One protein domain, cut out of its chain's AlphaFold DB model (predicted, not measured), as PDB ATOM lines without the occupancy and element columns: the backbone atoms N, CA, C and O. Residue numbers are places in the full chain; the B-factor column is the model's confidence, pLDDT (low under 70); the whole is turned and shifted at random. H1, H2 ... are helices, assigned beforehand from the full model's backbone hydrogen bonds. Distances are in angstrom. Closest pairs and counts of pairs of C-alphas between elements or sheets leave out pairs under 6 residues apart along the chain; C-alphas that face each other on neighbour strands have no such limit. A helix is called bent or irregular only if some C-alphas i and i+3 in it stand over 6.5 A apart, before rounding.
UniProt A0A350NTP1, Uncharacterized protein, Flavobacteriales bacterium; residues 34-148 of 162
ATOM      1  N   ARG A  34     114.285 154.810  80.459       83.19
ATOM      2  CA  ARG A  34     114.785 156.193  80.365       83.19
ATOM      3  C   ARG A  34     114.399 157.068  81.558       83.19
ATOM      4  O   ARG A  34     115.042 158.084  81.788       83.19
ATOM      5  N   GLU A  35     113.315 156.748  82.254       87.88
ATOM      6  CA  GLU A  35     112.927 157.455  83.479       87.88
ATOM      7  C   GLU A  35     113.856 157.054  84.614       87.88
ATOM      8  O   GLU A  35     114.446 157.924  85.240       87.88
ATOM      9  N   ILE A  36     114.095 155.752  84.766       85.19
ATOM     10  CA  ILE A  36     115.000 155.216  85.784       85.19
ATOM     11  C   ILE A  36     116.419 155.781  85.609       85.19
ATOM     12  O   ILE A  36     117.036 156.212  86.575       85.19
ATOM     13  N   LEU A  37     116.924 155.850  84.370       83.88
ATOM     14  CA  LEU A  37     118.241 156.440  84.097       83.88
ATOM     15  C   LEU A  37     118.311 157.938  84.430       83.88
ATOM     16  O   LEU A  37     119.332 158.393  84.931       83.88
ATOM     17  N   ARG A  38     117.234 158.701  84.200       87.69
ATOM     18  CA  ARG A  38     117.182 160.120  84.598       87.69
ATOM     19  C   ARG A  38     117.194 160.291  86.113       87.69
ATOM     20  O   ARG A  38     117.835 161.208  86.610       87.69
ATOM     21  N   ASP A  39     116.510 159.414  86.838       88.12
ATOM     22  CA  ASP A  39     116.527 159.442  88.301       88.12
ATOM     23  C   ASP A  39     117.918 159.086  88.848       88.12
ATOM     24  O   ASP A  39     118.340 159.646  89.854       88.12
ATOM     25  N   ILE A  40     118.663 158.220  88.151       85.94
ATOM     26  CA  ILE A  40     120.060 157.895  88.474       85.94
ATOM     27  C   ILE A  40     120.996 159.081  88.234       85.94
ATOM     28  O   ILE A  40     121.866 159.343  89.059       85.94
ATOM     29  N   GLU A  41     120.807 159.840  87.153       85.44
ATOM     30  CA  GLU A  41     121.544 161.095  86.938       85.44
ATOM     31  C   GLU A  41     121.285 162.114  88.061       85.44
ATOM     32  O   GLU A  41     122.148 162.935  88.361       85.44
ATOM     33  N   ALA A  42     120.108 162.050  88.690       86.06
ATOM     34  CA  ALA A  42     119.724 162.890  89.819       86.06
ATOM     35  C   ALA A  42     120.114 162.316  91.195       86.06
ATOM     36  O   ALA A  42     119.831 162.960  92.208       86.06
ATOM     37  N   LEU A  43     120.730 161.127  91.252       84.12
ATOM     38  CA  LEU A  43     121.309 160.607  92.492       84.12
ATOM     39  C   LEU A  43     122.451 161.509  92.971       84.12
ATOM     40  O   LEU A  43     122.889 162.425  92.276       84.12
ATOM     41  N   GLY A  44     122.954 161.233  94.165       78.38
ATOM     42  CA  GLY A  44     124.127 161.900  94.695       78.38
ATOM     43  C   GLY A  44     123.857 162.518  96.051       78.38
ATOM     44  O   GLY A  44     122.838 163.168  96.296       78.38
ATOM     45  N   TYR A  45     124.839 162.352  96.921       78.38
ATOM     46  CA  TYR A  45     124.916 163.039  98.192       78.38
ATOM     47  C   TYR A  45     126.139 163.961  98.196       78.38
ATOM     48  O   TYR A  45     127.276 163.511  98.059       78.38
ATOM     49  N   SER A  46     125.906 165.262  98.376       77.31
ATOM     50  CA  SER A  46     126.955 166.229  98.690       77.31
ATOM     51  C   SER A  46     126.735 166.746 100.102       77.31
ATOM     52  O   SER A  46     125.671 167.280 100.413       77.31
ATOM     53  N   GLU A  47     127.751 166.629 100.960       67.25
ATOM     54  CA  GLU A  47     127.671 167.130 102.334       67.25
ATOM     55  C   GLU A  47     127.303 168.622 102.365       67.25
ATOM     56  O   GLU A  47     126.560 169.047 103.247       67.25
ATOM     57  N   GLU A  48     127.771 169.399 101.380       72.75
ATOM     58  CA  GLU A  48     127.526 170.840 101.262       72.75
ATOM     59  C   GLU A  48     126.043 171.199 101.128       72.75
ATOM     60  O   GLU A  48     125.617 172.213 101.685       72.75
ATOM     61  N   ASP A  49     125.246 170.362 100.457       75.81
ATOM     62  CA  ASP A  49     123.815 170.610 100.241       75.81
ATOM     63  C   ASP A  49     123.003 170.503 101.538       75.81
ATOM     64  O   ASP A  49     121.938 171.111 101.669       75.81
ATOM     65  N   TYR A  50     123.535 169.778 102.525       71.31
ATOM     66  CA  TYR A  50     122.899 169.536 103.818       71.31
ATOM     67  C   TYR A  50     123.521 170.349 104.963       71.31
ATOM     68  O   TYR A  50     123.125 170.185 106.121       71.31
ATOM     69  N   ARG A  51     124.465 171.258 104.675       76.75
ATOM     70  CA  ARG A  51     124.958 172.228 105.669       76.75
ATOM     71  C   ARG A  51     123.973 173.383 105.792       76.75
ATOM     72  O   ARG A  51     123.532 173.955 104.799       76.75
ATOM     73  N   ILE A  52     123.658 173.772 107.027       71.06
ATOM     74  CA  ILE A  52     122.769 174.914 107.294       71.06
ATOM     75  C   ILE A  52     123.390 176.212 106.768       71.06
ATOM     76  O   ILE A  52     122.688 177.091 106.262       71.06
ATOM     77  N   SER A  53     124.708 176.347 106.892       66.38
ATOM     78  CA  SER A  53     125.453 177.503 106.432       66.38
ATOM     79  C   SER A  53     126.286 177.155 105.196       66.38
ATOM     80  O   SER A  53     127.132 176.269 105.212       66.38
ATOM     81  N   LYS A  54     126.113 177.930 104.119       67.31
ATOM     82  CA  LYS A  54     127.048 177.950 102.974       67.31
ATOM     83  C   LYS A  54     128.327 178.737 103.293       67.31
ATOM     84  O   LYS A  54     128.949 179.316 102.404       67.31
ATOM     85  N   VAL A  55     128.641 178.894 104.578       66.25
ATOM     86  CA  VAL A  55     129.694 179.794 105.037       66.25
ATOM     87  C   VAL A  55     131.011 179.037 104.995       66.25
ATOM     88  O   VAL A  55     131.156 177.995 105.629       66.25
ATOM     89  N   ASP A  56     131.968 179.579 104.246       69.56
ATOM     90  CA  ASP A  56     133.328 179.050 104.183       69.56
ATOM     91  C   ASP A  56     133.928 178.954 105.599       69.56
ATOM     92  O   ASP A  56     133.771 179.862 106.427       69.56
ATOM     93  N   ALA A  57     134.641 177.861 105.876       72.56
ATOM     94  CA  ALA A  57     135.310 177.614 107.148       72.56
ATOM     95  C   ALA A  57     136.266 178.757 107.525       72.56
ATOM     96  O   ALA A  57     136.413 179.065 108.708       72.56
ATOM     97  N   PHE A  58     136.873 179.421 106.536       77.19
ATOM     98  CA  PHE A  58     137.716 180.599 106.758       77.19
ATOM     99  C   PHE A  58     136.915 181.869 107.062       77.19
ATOM    100  O   PHE A  58     137.397 182.736 107.793       77.19
ATOM    101  N   ALA A  59     135.695 181.981 106.533       82.44
ATOM    102  CA  ALA A  59     134.823 183.135 106.733       82.44
ATOM    103  C   ALA A  59     134.107 183.098 108.094       82.44
ATOM    104  O   ALA A  59     133.931 184.146 108.716       82.44
ATOM    105  N   SER A  60     133.726 181.913 108.586       79.94
ATOM    106  CA  SER A  60     133.205 181.739 109.951       79.94
ATOM    107  C   SER A  60     133.616 180.397 110.576       79.94
ATOM    108  O   SER A  60     132.838 179.435 110.585       79.94
ATOM    109  N   PRO A  61     134.812 180.332 111.190       80.69
ATOM    110  CA  PRO A  61     135.326 179.107 111.804       80.69
ATOM    111  C   PRO A  61     134.446 178.562 112.937       80.69
ATOM    112  O   PRO A  61     134.333 177.352 113.121       80.69
ATOM    113  N   ILE A  62     133.800 179.441 113.713       84.62
ATOM    114  CA  ILE A  62     132.952 179.031 114.845       84.62
ATOM    115  C   ILE A  62     131.664 178.375 114.344       84.62
ATOM    116  O   ILE A  62     131.275 177.330 114.863       84.62
ATOM    117  N   THR A  63     131.023 178.959 113.327       82.50
ATOM    118  CA  THR A  63     129.826 178.373 112.705       82.50
ATOM    119  C   THR A  63     130.149 177.001 112.124       82.50
ATOM    120  O   THR A  63     129.425 176.044 112.386       82.50
ATOM    121  N   PHE A  64     131.292 176.880 111.441       83.69
ATOM    122  CA  PHE A  64     131.783 175.604 110.930       83.69
ATOM    123  C   PHE A  64     131.948 174.557 112.043       83.69
ATOM    124  O   PHE A  64     131.465 173.434 111.913       83.69
ATOM    125  N   LEU A  65     132.593 174.915 113.160       81.38
ATOM    126  CA  LEU A  65     132.786 173.999 114.290       81.38
ATOM    127  C   LEU A  65     131.466 173.605 114.960       81.38
ATOM    128  O   LEU A  65     131.319 172.456 115.372       81.38
ATOM    129  N   TYR A  66     130.510 174.530 115.062       83.69
ATOM    130  CA  TYR A  66     129.183 174.234 115.593       83.69
ATOM    131  C   TYR A  66     128.484 173.168 114.748       83.69
ATOM    132  O   TYR A  66     128.064 172.150 115.287       83.69
ATOM    133  N   GLU A  67     128.431 173.339 113.429       81.38
ATOM    134  CA  GLU A  67     127.863 172.326 112.533       81.38
ATOM    135  C   GLU A  67     128.639 171.009 112.590       81.38
ATOM    136  O   GLU A  67     128.050 169.930 112.629       81.38
ATOM    137  N   ALA A  68     129.971 171.078 112.623       80.19
ATOM    138  CA  ALA A  68     130.818 169.895 112.640       80.19
ATOM    139  C   ALA A  68     130.680 169.091 113.938       80.19
ATOM    140  O   ALA A  68     130.834 167.875 113.890       80.19
ATOM    141  N   LEU A  69     130.414 169.720 115.087       83.19
ATOM    142  CA  LEU A  69     130.347 169.064 116.400       83.19
ATOM    143  C   LEU A  69     128.919 168.801 116.892       83.19
ATOM    144  O   LEU A  69     128.736 167.935 117.752       83.19
ATOM    145  N   ASN A  70     127.918 169.514 116.371       88.06
ATOM    146  CA  ASN A  70     126.533 169.327 116.779       88.06
ATOM    147  C   ASN A  70     126.027 167.942 116.348       88.06
ATOM    148  O   ASN A  70     126.108 167.557 115.183       88.06
ATOM    149  N   ARG A  71     125.489 167.192 117.315       87.12
ATOM    150  CA  ARG A  71     124.938 165.853 117.088       87.12
ATOM    151  C   ARG A  71     123.753 165.889 116.132       87.12
ATOM    152  O   ARG A  71     123.706 165.051 115.244       87.12
ATOM    153  N   ASP A  72     122.876 166.879 116.258       86.69
ATOM    154  CA  ASP A  72     121.667 166.963 115.434       86.69
ATOM    155  C   ASP A  72     122.015 167.180 113.955       86.69
ATOM    156  O   ASP A  72     121.461 166.523 113.078       86.69
ATOM    157  N   GLU A  73     122.999 168.038 113.672       84.06
ATOM    158  CA  GLU A  73     123.462 168.303 112.303       84.06
ATOM    159  C   GLU A  73     124.224 167.128 111.688       84.06
ATOM    160  O   GLU A  73     124.194 166.935 110.474       84.06
ATOM    161  N   ARG A  74     124.908 166.322 112.506       85.38
ATOM    162  CA  ARG A  74     125.500 165.054 112.051       85.38
ATOM    163  C   ARG A  74     124.422 164.019 111.755       85.38
ATOM    164  O   ARG A  74     124.495 163.346 110.737       85.38
ATOM    165  N   SER A  75     123.422 163.910 112.628       88.31
ATOM    166  CA  SER A  75     122.310 162.979 112.450       88.31
ATOM    167  C   SER A  75     121.510 163.287 111.188       88.31
ATOM    168  O   SER A  75     121.203 162.361 110.452       88.31
ATOM    169  N   LYS A  76     121.229 164.560 110.887       87.62
ATOM    170  CA  LYS A  76     120.549 164.948 109.638       87.62
ATOM    171  C   LYS A  76     121.331 164.539 108.390       87.62
ATOM    172  O   LYS A  76     120.738 163.996 107.468       87.62
ATOM    173  N   ARG A  77     122.649 164.769 108.379       86.69
ATOM    174  CA  ARG A  77     123.535 164.360 107.277       86.69
ATOM    175  C   ARG A  77     123.544 162.847 107.084       86.69
ATOM    176  O   ARG A  77     123.348 162.385 105.971       86.69
ATOM    177  N   LEU A  78     123.677 162.095 108.176       90.06
ATOM    178  CA  LEU A  78     123.629 160.635 108.129       90.06
ATOM    179  C   LEU A  78     122.283 160.127 107.596       90.06
ATOM    180  O   LEU A  78     122.257 159.219 106.780       90.06
ATOM    181  N   VAL A  79     121.165 160.716 108.031       92.06
ATOM    182  CA  VAL A  79     119.839 160.347 107.512       92.06
ATOM    183  C   VAL A  79     119.745 160.626 106.014       92.06
ATOM    184  O   VAL A  79     119.284 159.765 105.280       92.06
ATOM    185  N   ALA A  80     120.219 161.782 105.549       88.38
ATOM    186  CA  ALA A  80     120.212 162.117 104.127       88.38
ATOM    187  C   ALA A  80     121.085 161.171 103.281       88.38
ATOM    188  O   ALA A  80     120.691 160.804 102.176       88.38
ATOM    189  N   GLU A  81     122.244 160.757 103.799       90.12
ATOM    190  CA  GLU A  81     123.106 159.744 103.177       90.12
ATOM    191  C   GLU A  81     122.378 158.394 103.076       90.12
ATOM    192  O   GLU A  81     122.289 157.824 101.991       90.12
ATOM    193  N   MET A  82     121.752 157.941 104.169       92.00
ATOM    194  CA  MET A  82     120.965 156.703 104.193       92.00
ATOM    195  C   MET A  82     119.767 156.753 103.234       92.00
ATOM    196  O   MET A  82     119.521 155.799 102.508       92.00
ATOM    197  N   GLU A  83     119.048 157.877 103.174       91.69
ATOM    198  CA  GLU A  83     117.935 158.066 102.233       91.69
ATOM    199  C   GLU A  83     118.388 158.038 100.768       91.69
ATOM    200  O   GLU A  83     117.610 157.665  99.885       91.69
ATOM    201  N   ASN A  84     119.612 158.488 100.484       91.69
ATOM    202  CA  ASN A  84     120.189 158.424  99.147       91.69
ATOM    203  C   ASN A  84     120.616 156.992  98.794       91.69
ATOM    204  O   ASN A  84     120.318 156.529  97.694       91.69
ATOM    205  N   ASP A  85     121.230 156.273  99.735       92.38
ATOM    206  CA  ASP A  85     121.568 154.857  99.567       92.38
ATOM    207  C   ASP A  85     120.319 153.992  99.342       92.38
ATOM    208  O   ASP A  85     120.294 153.182  98.413       92.38
ATOM    209  N   ASP A  86     119.251 154.214 100.114       94.19
ATOM    210  CA  ASP A  86     117.966 153.529  99.936       94.19
ATOM    211  C   ASP A  86     117.368 153.822  98.548       94.19
ATOM    212  O   ASP A  86     116.938 152.910  97.835       94.19
ATOM    213  N   ARG A  87     117.411 155.089  98.106       93.50
ATOM    214  CA  ARG A  87     116.965 155.480  96.757       93.50
ATOM    215  C   ARG A  87     117.779 154.807  95.657       93.50
ATOM    216  O   ARG A  87     117.196 154.334  94.678       93.50
ATOM    217  N   ARG A  88     119.106 154.743  95.797       94.00
ATOM    218  CA  ARG A  88     119.976 154.037  94.845       94.00
ATOM    219  C   ARG A  88     119.624 152.554  94.796       94.00
ATOM    220  O   ARG A  88     119.486 152.002  93.703       94.00
ATOM    221  N   HIS A  89     119.434 151.921  95.954       94.94
ATOM    222  CA  HIS A  89     119.052 150.512  96.053       94.94
ATOM    223  C   HIS A  89     117.739 150.228  95.312       94.94
ATOM    224  O   HIS A  89     117.656 149.274  94.532       94.94
ATOM    225  N   ASP A  90     116.727 151.075  95.494       94.44
ATOM    226  CA  ASP A  90     115.433 150.935  94.822       94.44
ATOM    227  C   ASP A  90     115.539 151.112  93.299       94.44
ATOM    228  O   ASP A  90     115.004 150.293  92.543       94.44
ATOM    229  N   LEU A  91     116.303 152.105  92.831       93.50
ATOM    230  CA  LEU A  91     116.555 152.315  91.401       93.50
ATOM    231  C   LEU A  91     117.301 151.135  90.764       93.50
ATOM    232  O   LEU A  91     116.941 150.694  89.669       93.50
ATOM    233  N   LEU A  92     118.303 150.581  91.454       94.62
ATOM    234  CA  LEU A  92     119.015 149.382  91.007       94.62
ATOM    235  C   LEU A  92     118.079 148.174  90.928       94.62
ATOM    236  O   LEU A  92     118.139 147.421  89.953       94.62
ATOM    237  N   ARG A  93     117.167 148.010  91.896       94.94
ATOM    238  CA  ARG A  93     116.154 146.948  91.852       94.94
ATOM    239  C   ARG A  93     115.295 147.060  90.598       94.94
ATOM    240  O   ARG A  93     115.119 146.068  89.891       94.94
ATOM    241  N   GLU A  94     114.793 148.251  90.297       93.00
ATOM    242  CA  GLU A  94     113.976 148.484  89.104       93.00
ATOM    243  C   GLU A  94     114.750 148.248  87.805       93.00
ATOM    244  O   GLU A  94     114.232 147.602  86.890       93.00
ATOM    245  N   LEU A  95     116.007 148.697  87.733       91.94
ATOM    246  CA  LEU A  95     116.883 148.407  86.598       91.94
ATOM    247  C   LEU A  95     117.079 146.907  86.397       91.94
ATOM    248  O   LEU A  95     116.982 146.416  85.273       91.94
ATOM    249  N   PHE A  96     117.346 146.167  87.470       94.06
ATOM    250  CA  PHE A  96     117.601 144.736  87.373       94.06
ATOM    251  C   PHE A  96     116.351 143.957  86.980       94.06
ATOM    252  O   PHE A  96     116.475 142.999  86.222       94.06
ATOM    253  N   ILE A  97     115.156 144.391  87.396       93.38
ATOM    254  CA  ILE A  97     113.895 143.819  86.898       93.38
ATOM    255  C   ILE A  97     113.832 143.966  85.375       93.38
ATOM    256  O   ILE A  97     113.617 142.978  84.678       93.38
ATOM    257  N   LYS A  98     114.131 145.157  84.837       90.38
ATOM    258  CA  LYS A  98     114.190 145.362  83.380       90.38
ATOM    259  C   LYS A  98     115.253 144.497  82.713       90.38
ATOM    260  O   LYS A  98     115.047 144.019  81.606       90.38
ATOM    261  N   TYR A  99     116.397 144.298  83.355       92.75
ATOM    262  CA  TYR A  99     117.459 143.465  82.797       92.75
ATOM    263  C   TYR A  99     117.093 141.984  82.782       92.75
ATOM    264  O   TYR A  99     117.491 141.290  81.852       92.75
ATOM    265  N   VAL A 100     116.308 141.520  83.754       93.56
ATOM    266  CA  VAL A 100     115.698 140.188  83.710       93.56
ATOM    267  C   VAL A 100     114.659 140.114  82.588       93.56
ATOM    268  O   VAL A 100     114.717 139.184  81.792       93.56
ATOM    269  N   ASP A 101     113.781 141.112  82.454       91.56
ATOM    270  CA  ASP A 101     112.768 141.165  81.383       91.56
ATOM    271  C   ASP A 101     113.386 141.181  79.969       91.56
ATOM    272  O   ASP A 101     112.773 140.706  79.013       91.56
ATOM    273  N   TYR A 102     114.592 141.741  79.824       90.56
ATOM    274  CA  TYR A 102     115.356 141.784  78.572       90.56
ATOM    275  C   TYR A 102     116.363 140.632  78.409       90.56
ATOM    276  O   TYR A 102     117.212 140.705  77.519       90.56
ATOM    277  N   ASP A 103     116.306 139.599  79.255       91.50
ATOM    278  CA  ASP A 103     117.199 138.430  79.224       91.50
ATOM    279  C   ASP A 103     118.708 138.774  79.317       91.50
ATOM    280  O   ASP A 103     119.570 138.046  78.820       91.50
ATOM    281  N   ILE A 104     119.060 139.894  79.959       90.19
ATOM    282  CA  ILE A 104     120.456 140.322  80.171       90.19
ATOM    283  C   ILE A 104     121.094 139.545  81.332       90.19
ATOM    284  O   ILE A 104     122.275 139.196  81.258       90.19
ATOM    285  N   ILE A 105     120.326 139.295  82.399       92.81
ATOM    286  CA  ILE A 105     120.705 138.512  83.589       92.81
ATOM    287  C   ILE A 105     119.512 137.672  84.064       92.81
ATOM    288  O   ILE A 105     118.374 137.946  83.699       92.81
ATOM    289  N   SER A 106     119.753 136.669  84.915       94.69
ATOM    290  CA  SER A 106     118.696 135.799  85.452       94.69
ATOM    291  C   SER A 106     118.746 135.741  86.979       94.69
ATOM    292  O   SER A 106     119.557 135.017  87.558       94.69
ATOM    293  N   LEU A 107     117.875 136.515  87.630       92.38
ATOM    294  CA  LEU A 107     117.768 136.608  89.087       92.38
ATOM    295  C   LEU A 107     116.377 136.194  89.563       92.38
ATOM    296  O   LEU A 107     115.363 136.588  88.984       92.38
ATOM    297  N   ASN A 108     116.328 135.446  90.661       91.38
ATOM    298  CA  ASN A 108     115.089 135.191  91.388       91.38
ATOM    299  C   ASN A 108     114.738 136.379  92.292       91.38
ATOM    300  O   ASN A 108     115.629 137.075  92.770       91.38
ATOM    301  N   GLN A 109     113.454 136.554  92.626       89.00
ATOM    302  CA  GLN A 109     112.991 137.634  93.519       89.00
ATOM    303  C   GLN A 109     113.755 137.692  94.854       89.00
ATOM    304  O   GLN A 109     114.065 138.773  95.339       89.00
ATOM    305  N   THR A 110     114.110 136.539  95.422       90.62
ATOM    306  CA  THR A 110     114.849 136.445  96.691       90.62
ATOM    307  C   THR A 110     116.333 136.795  96.573       90.62
ATOM    308  O   THR A 110     116.994 136.985  97.588       90.62
ATOM    309  N   GLU A 111     116.877 136.845  95.356       92.25
ATOM    310  CA  GLU A 111     118.292 137.120  95.093       92.25
ATOM    311  C   GLU A 111     118.560 138.609  94.841       92.25
ATOM    312  O   GLU A 111     119.714 139.022  94.933       92.25
ATOM    313  N   PHE A 112     117.529 139.420  94.563       93.25
ATOM    314  CA  PHE A 112     117.693 140.834  94.199       93.25
ATOM    315  C   PHE A 112     118.455 141.629  95.250       93.25
ATOM    316  O   PHE A 112     119.472 142.226  94.921       93.25
ATOM    317  N   ASP A 113     118.016 141.612  96.509       94.12
ATOM    318  CA  ASP A 113     118.643 142.439  97.546       94.12
ATOM    319  C   ASP A 113     120.104 142.047  97.786       94.12
ATOM    320  O   ASP A 113     120.973 142.908  97.916       94.12
ATOM    321  N   ALA A 114     120.394 140.743  97.769       93.81
ATOM    322  CA  ALA A 114     121.755 140.234  97.897       93.81
ATOM    323  C   ALA A 114     122.624 140.620  96.691       93.81
ATOM    324  O   ALA A 114     123.798 140.952  96.857       93.81
ATOM    325  N   PHE A 115     122.059 140.583  95.483       95.00
ATOM    326  CA  PHE A 115     122.778 140.956  94.274       95.00
ATOM    327  C   PHE A 115     123.003 142.467  94.170       95.00
ATOM    328  O   PHE A 115     124.090 142.874  93.772       95.00
ATOM    329  N   ILE A 116     122.036 143.299  94.562       95.25
ATOM    330  CA  ILE A 116     122.190 144.761  94.622       95.25
ATOM    331  C   ILE A 116     123.299 145.111  95.609       95.25
ATOM    332  O   ILE A 116     124.280 145.728  95.208       95.25
ATOM    333  N   ALA A 117     123.233 144.600  96.842       93.69
ATOM    334  CA  ALA A 117     124.273 144.828  97.845       93.69
ATOM    335  C   ALA A 117     125.666 144.355  97.386       93.69
ATOM    336  O   ALA A 117     126.683 144.924  97.773       93.69
ATOM    337  N   PHE A 118     125.732 143.310  96.554       94.25
ATOM    338  CA  PHE A 118     126.987 142.853  95.966       94.25
ATOM    339  C   PHE A 118     127.450 143.729  94.796       94.25
ATOM    340  O   PHE A 118     128.647 143.932  94.634       94.25
ATOM    341  N   SER A 119     126.554 144.188  93.926       93.12
ATOM    342  CA  SER A 119     126.897 144.796  92.634       93.12
ATOM    343  C   SER A 119     126.842 146.319  92.608       93.12
ATOM    344  O   SER A 119     127.263 146.882  91.606       93.12
ATOM    345  N   ASP A 120     126.390 146.969  93.677       93.44
ATOM    346  CA  ASP A 120     126.306 148.424  93.781       93.44
ATOM    347  C   ASP A 120     127.676 149.103  93.538       93.44
ATOM    348  O   ASP A 120     128.617 148.881  94.309       93.44
ATOM    349  N   PRO A 121     127.831 149.899  92.462       90.94
ATOM    350  CA  PRO A 121     129.069 150.618  92.179       90.94
ATOM    351  C   PRO A 121     129.130 152.002  92.857       90.94
ATOM    352  O   PRO A 121     130.173 152.651  92.789       90.94
ATOM    353  N   GLY A 122     128.049 152.456  93.505       91.75
ATOM    354  CA  GLY A 122     127.927 153.791  94.094       91.75
ATOM    355  C   GLY A 122     127.542 154.889  93.092       91.75
ATOM    356  O   GLY A 122     127.596 154.703  91.874       91.75
ATOM    357  N   ASP A 123     127.156 156.055  93.618       89.44
ATOM    358  CA  ASP A 123     126.569 157.164  92.845       89.44
ATOM    359  C   ASP A 123     127.483 157.682  91.726       89.44
ATOM    360  O   ASP A 123     127.049 157.846  90.587       89.44
ATOM    361  N   GLU A 124     128.764 157.909  92.031       88.31
ATOM    362  CA  GLU A 124     129.718 158.535  91.104       88.31
ATOM    363  C   GLU A 124     129.896 157.711  89.819       88.31
ATOM    364  O   GLU A 124     129.876 158.243  88.704       88.31
ATOM    365  N   LEU A 125     130.021 156.388  89.964       90.50
ATOM    366  CA  LEU A 125     130.156 155.479  88.829       90.50
ATOM    367  C   LEU A 125     128.838 155.341  88.064       90.50
ATOM    368  O   LEU A 125     128.864 155.341  86.833       90.50
ATOM    369  N   LEU A 126     127.696 155.284  88.763       88.75
ATOM    370  CA  LEU A 126     126.376 155.231  88.123       88.75
ATOM    371  C   LEU A 126     126.096 156.452  87.242       88.75
ATOM    372  O   LEU A 126     125.509 156.300  86.175       88.75
ATOM    373  N   GLN A 127     126.531 157.639  87.663       88.19
ATOM    374  CA  GLN A 127     126.351 158.882  86.905       88.19
ATOM    375  C   GLN A 127     127.318 159.018  85.730       88.19
ATOM    376  O   GLN A 127     127.008 159.676  84.738       88.19
ATOM    377  N   THR A 128     128.505 158.426  85.847       89.25
ATOM    378  CA  THR A 128     129.562 158.569  84.840       89.25
ATOM    379  C   THR A 128     129.421 157.554  83.712       89.25
ATOM    380  O   THR A 128     129.721 157.859  82.556       89.25
ATOM    381  N   TRP A 129     129.012 156.326  84.031       87.56
ATOM    382  CA  TRP A 129     128.984 155.246  83.057       87.56
ATOM    383  C   TRP A 129     127.869 155.395  82.034       87.56
ATOM    384  O   TRP A 129     126.718 155.709  82.331       87.56
ATOM    385  N   THR A 130     128.200 155.046  80.796       87.88
ATOM    386  CA  THR A 130     127.188 154.820  79.772       87.88
ATOM    387  C   THR A 130     126.364 153.576  80.105       87.88
ATOM    388  O   THR A 130     126.827 152.638  80.760       87.88
ATOM    389  N   GLN A 131     125.149 153.502  79.557       84.19
ATOM    390  CA  GLN A 131     124.285 152.330  79.710       84.19
ATOM    391  C   GLN A 131     124.987 151.020  79.311       84.19
ATOM    392  O   GLN A 131     124.810 149.992  79.962       84.19
ATOM    393  N   TYR A 132     125.788 151.046  78.242       88.19
ATOM    394  CA  TYR A 132     126.536 149.878  77.788       88.19
ATOM    395  C   TYR A 132     127.569 149.421  78.825       88.19
ATOM    396  O   TYR A 132     127.631 148.233  79.143       88.19
ATOM    397  N   GLU A 133     128.367 150.349  79.356       89.00
ATOM    398  CA  GLU A 133     129.387 150.049  80.366       89.00
ATOM    399  C   GLU A 133     128.755 149.467  81.625       89.00
ATOM    400  O   GLU A 133     129.214 148.435  82.118       89.00
ATOM    401  N   PHE A 134     127.648 150.058  82.077       91.12
ATOM    402  CA  PHE A 134     126.918 149.559  83.232       91.12
ATOM    403  C   PHE A 134     126.359 148.148  82.996       91.12
ATOM    404  O   PHE A 134     126.577 147.261  83.817       91.12
ATOM    405  N   ILE A 135     125.734 147.875  81.842       90.12
ATOM    406  CA  ILE A 135     125.259 146.520  81.504       90.12
ATOM    407  C   ILE A 135     126.415 145.512  81.526       90.12
ATOM    408  O   ILE A 135     126.285 144.430  82.101       90.12
ATOM    409  N   ARG A 136     127.562 145.852  80.927       92.00
ATOM    410  CA  ARG A 136     128.742 144.971  80.900       92.00
ATOM    411  C   ARG A 136     129.279 144.701  82.299       92.00
ATOM    412  O   ARG A 136     129.624 143.558  82.600       92.00
ATOM    413  N   PHE A 137     129.327 145.725  83.143       94.00
ATOM    414  CA  PHE A 137     129.711 145.595  84.540       94.00
ATOM    415  C   PHE A 137     128.754 144.664  85.298       94.00
ATOM    416  O   PHE A 137     129.206 143.707  85.927       94.00
ATOM    417  N   ILE A 138     127.440 144.862  85.169       93.75
ATOM    418  CA  ILE A 138     126.432 144.026  85.834       93.75
ATOM    419  C   ILE A 138     126.502 142.571  85.369       93.75
ATOM    420  O   ILE A 138     126.450 141.673  86.207       93.75
ATOM    421  N   GLN A 139     126.713 142.315  84.076       92.56
ATOM    422  CA  GLN A 139     126.936 140.956  83.568       92.56
ATOM    423  C   GLN A 139     128.140 140.289  84.247       92.56
ATOM    424  O   GLN A 139     128.037 139.160  84.716       92.56
ATOM    425  N   GLN A 140     129.268 140.994  84.368       95.12
ATOM    426  CA  GLN A 140     130.449 140.460  85.056       95.12
ATOM    427  C   GLN A 140     130.182 140.189  86.541       95.12
ATOM    428  O   GLN A 140     130.577 139.142  87.055       95.12
ATOM    429  N   ARG A 141     129.502 141.106  87.243       94.69
ATOM    430  CA  ARG A 141     129.136 140.912  88.654       94.69
ATOM    431  C   ARG A 141     128.178 139.740  88.824       94.69
ATOM    432  O   ARG A 141     128.330 138.988  89.779       94.69
ATOM    433  N   PHE A 142     127.238 139.556  87.904       95.06
ATOM    434  CA  PHE A 142     126.302 138.439  87.934       95.06
ATOM    435  C   PHE A 142     127.017 137.091  87.811       95.06
ATOM    436  O   PHE A 142     126.800 136.216  88.648       95.06
ATOM    437  N   GLU A 143     127.935 136.944  86.855       94.31
ATOM    438  CA  GLU A 143     128.746 135.724  86.719       94.31
ATOM    439  C   GLU A 143     129.530 135.413  88.003       94.31
ATOM    440  O   GLU A 143     129.523 134.283  88.495       94.31
ATOM    441  N   LEU A 144     130.149 136.434  88.607       93.75
ATOM    442  CA  LEU A 144     130.840 136.281  89.888       93.75
ATOM    443  C   LEU A 144     129.882 135.876  91.009       93.75
ATOM    444  O   LEU A 144     130.202 134.985  91.791       93.75
ATOM    445  N   PHE A 145     128.704 136.494  91.075       93.00
ATOM    446  CA  PHE A 145     127.694 136.211  92.088       93.00
ATOM    447  C   PHE A 145     127.184 134.765  92.012       93.00
ATOM    448  O   PHE A 145     126.987 134.135  93.048       93.00
ATOM    449  N   ARG A 146     127.035 134.203  90.804       91.00
ATOM    450  CA  ARG A 146     126.673 132.786  90.607       91.00
ATOM    451  C   ARG A 146     127.831 131.829  90.875       91.00
ATOM    452  O   ARG A 146     127.590 130.694  91.277       91.00
ATOM    453  N   GLY A 147     129.067 132.277  90.659       87.38
ATOM    454  CA  GLY A 147     130.279 131.516  90.956       87.38
ATOM    455  C   GLY A 147     130.650 131.472  92.441       87.38
ATOM    456  O   GLY A 147     131.479 130.648  92.830       87.38
ATOM    457  N   LEU A 148     130.062 132.332  93.279       80.75
ATOM    458  CA  LEU A 148     130.272 132.283  94.723       80.75
ATOM    459  C   LEU A 148     129.681 130.983  95.286       80.75
ATOM    460  O   LEU A 148     128.528 130.658  94.989       80.75
TER     461      LEU A 148
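This is residues 34 to 148 of the 162 residues of an uncharacterized protein of Flavobacteriales bacterium (UniProt A0A350NTP1). One long helix, H4, is the spine of a rod-like, loosely packed model, and the other helices gather towards its two ends. Around the later half of H4, H1, H5, H6 and H7 form a loose head of crossed helices, with H1 and H5 packing on H4, H7 packing on H5 and H6 on H1. From H1 the backbone runs along H4 towards its other end, where H2 packs on residues 76 to 80 of H4 and H3 makes a corner with the beginning of H4. The printed part has 115 residues with seven named helices in the order H1 to H7 and no named strand, and its class is all helix. It is loose, with a radius of gyration of the C-alphas of 18.2 A, and spans 56 by 25 by 22 A.

The hub is H4, residues 71 to 101, which touches four other helices. H5, residues 109 to 119, touches residues 89 to 96 of H4 at a steep tilt of 60 degrees, opposite ways; their closest C-alphas, those of Leu 92 and Ile 116, are 6.7 A apart. H1, residues 34 to 41, touches residues 88 to 95 of H4 at a shallow tilt of 31 degrees, opposite ways, with the C-alphas of Ile 36 and Leu 91 closest at 6.5 A. H2, residues 47 to 50, touches residues 76 to 80 of H4, the closest C-alphas being those of Tyr 50 and Arg 77 at 6.3 A. H3, residues 61 to 69, and H4 only just touch, with 3 pairs of C-alphas within 8 A, and only at the corner by their link; the C-alphas of Glu 67 and Glu 73 are closest at 6.0 A. H7, residues 131 to 147, touches H5 with residues 138 to 145 alone, the closest C-alphas being those of Ser 119 and Arg 141 at 6.0 A. The lines of H5 and H7 are only just about perpendicular, at 70.2 degrees. H4 and H7 are near each other, with 6 pairs of C-alphas within 10 A. H6, residues 123 to 128, touches H1 at a steep tilt of 64 degrees, opposite ways, with the C-alphas of Glu 41 and Gln 127 closest at 5.3 A. H6 and H4 are close but not clearly touching, as are H6 and H7. Among the pairs that are apart are H1 and H7, and H3 and H5. Every O i to N i+4 pair is within hydrogen-bond range in H1, H3, H4, H6 and H7; in H5 it is 5 of 7, and H2 is too short for such a pair.

H4 is the longest helix, 45.1 A from C-alpha 71 at (124.938, 165.853, 117.088) to C-alpha 101 at (112.768, 141.165, 81.383). H7 measures 24.4 A and ends at C-alpha 147 at (130.279, 131.516, 90.956). H5 measures 15.7 A and is irregular, with C-alphas 110 and 113 standing 7.1 A apart. H3 measures 12.1 A, H1 10.6 A, H6 8.7 A and H2 5.5 A. H1 begins at C-alpha 34 at (114.785, 156.193, 80.365).

The two C-alphas farthest apart, those of Ile 62 and Asp 103, are 56.3 A apart. The printed part has no cut. No link is long: those from H2 to H3, with 10 residues, and from H4 to H5, with 7, are short, and the other four are tight. The mean pLDDT of the printed part is 87.5; residue 47 and residues 53 to 56 are under 70.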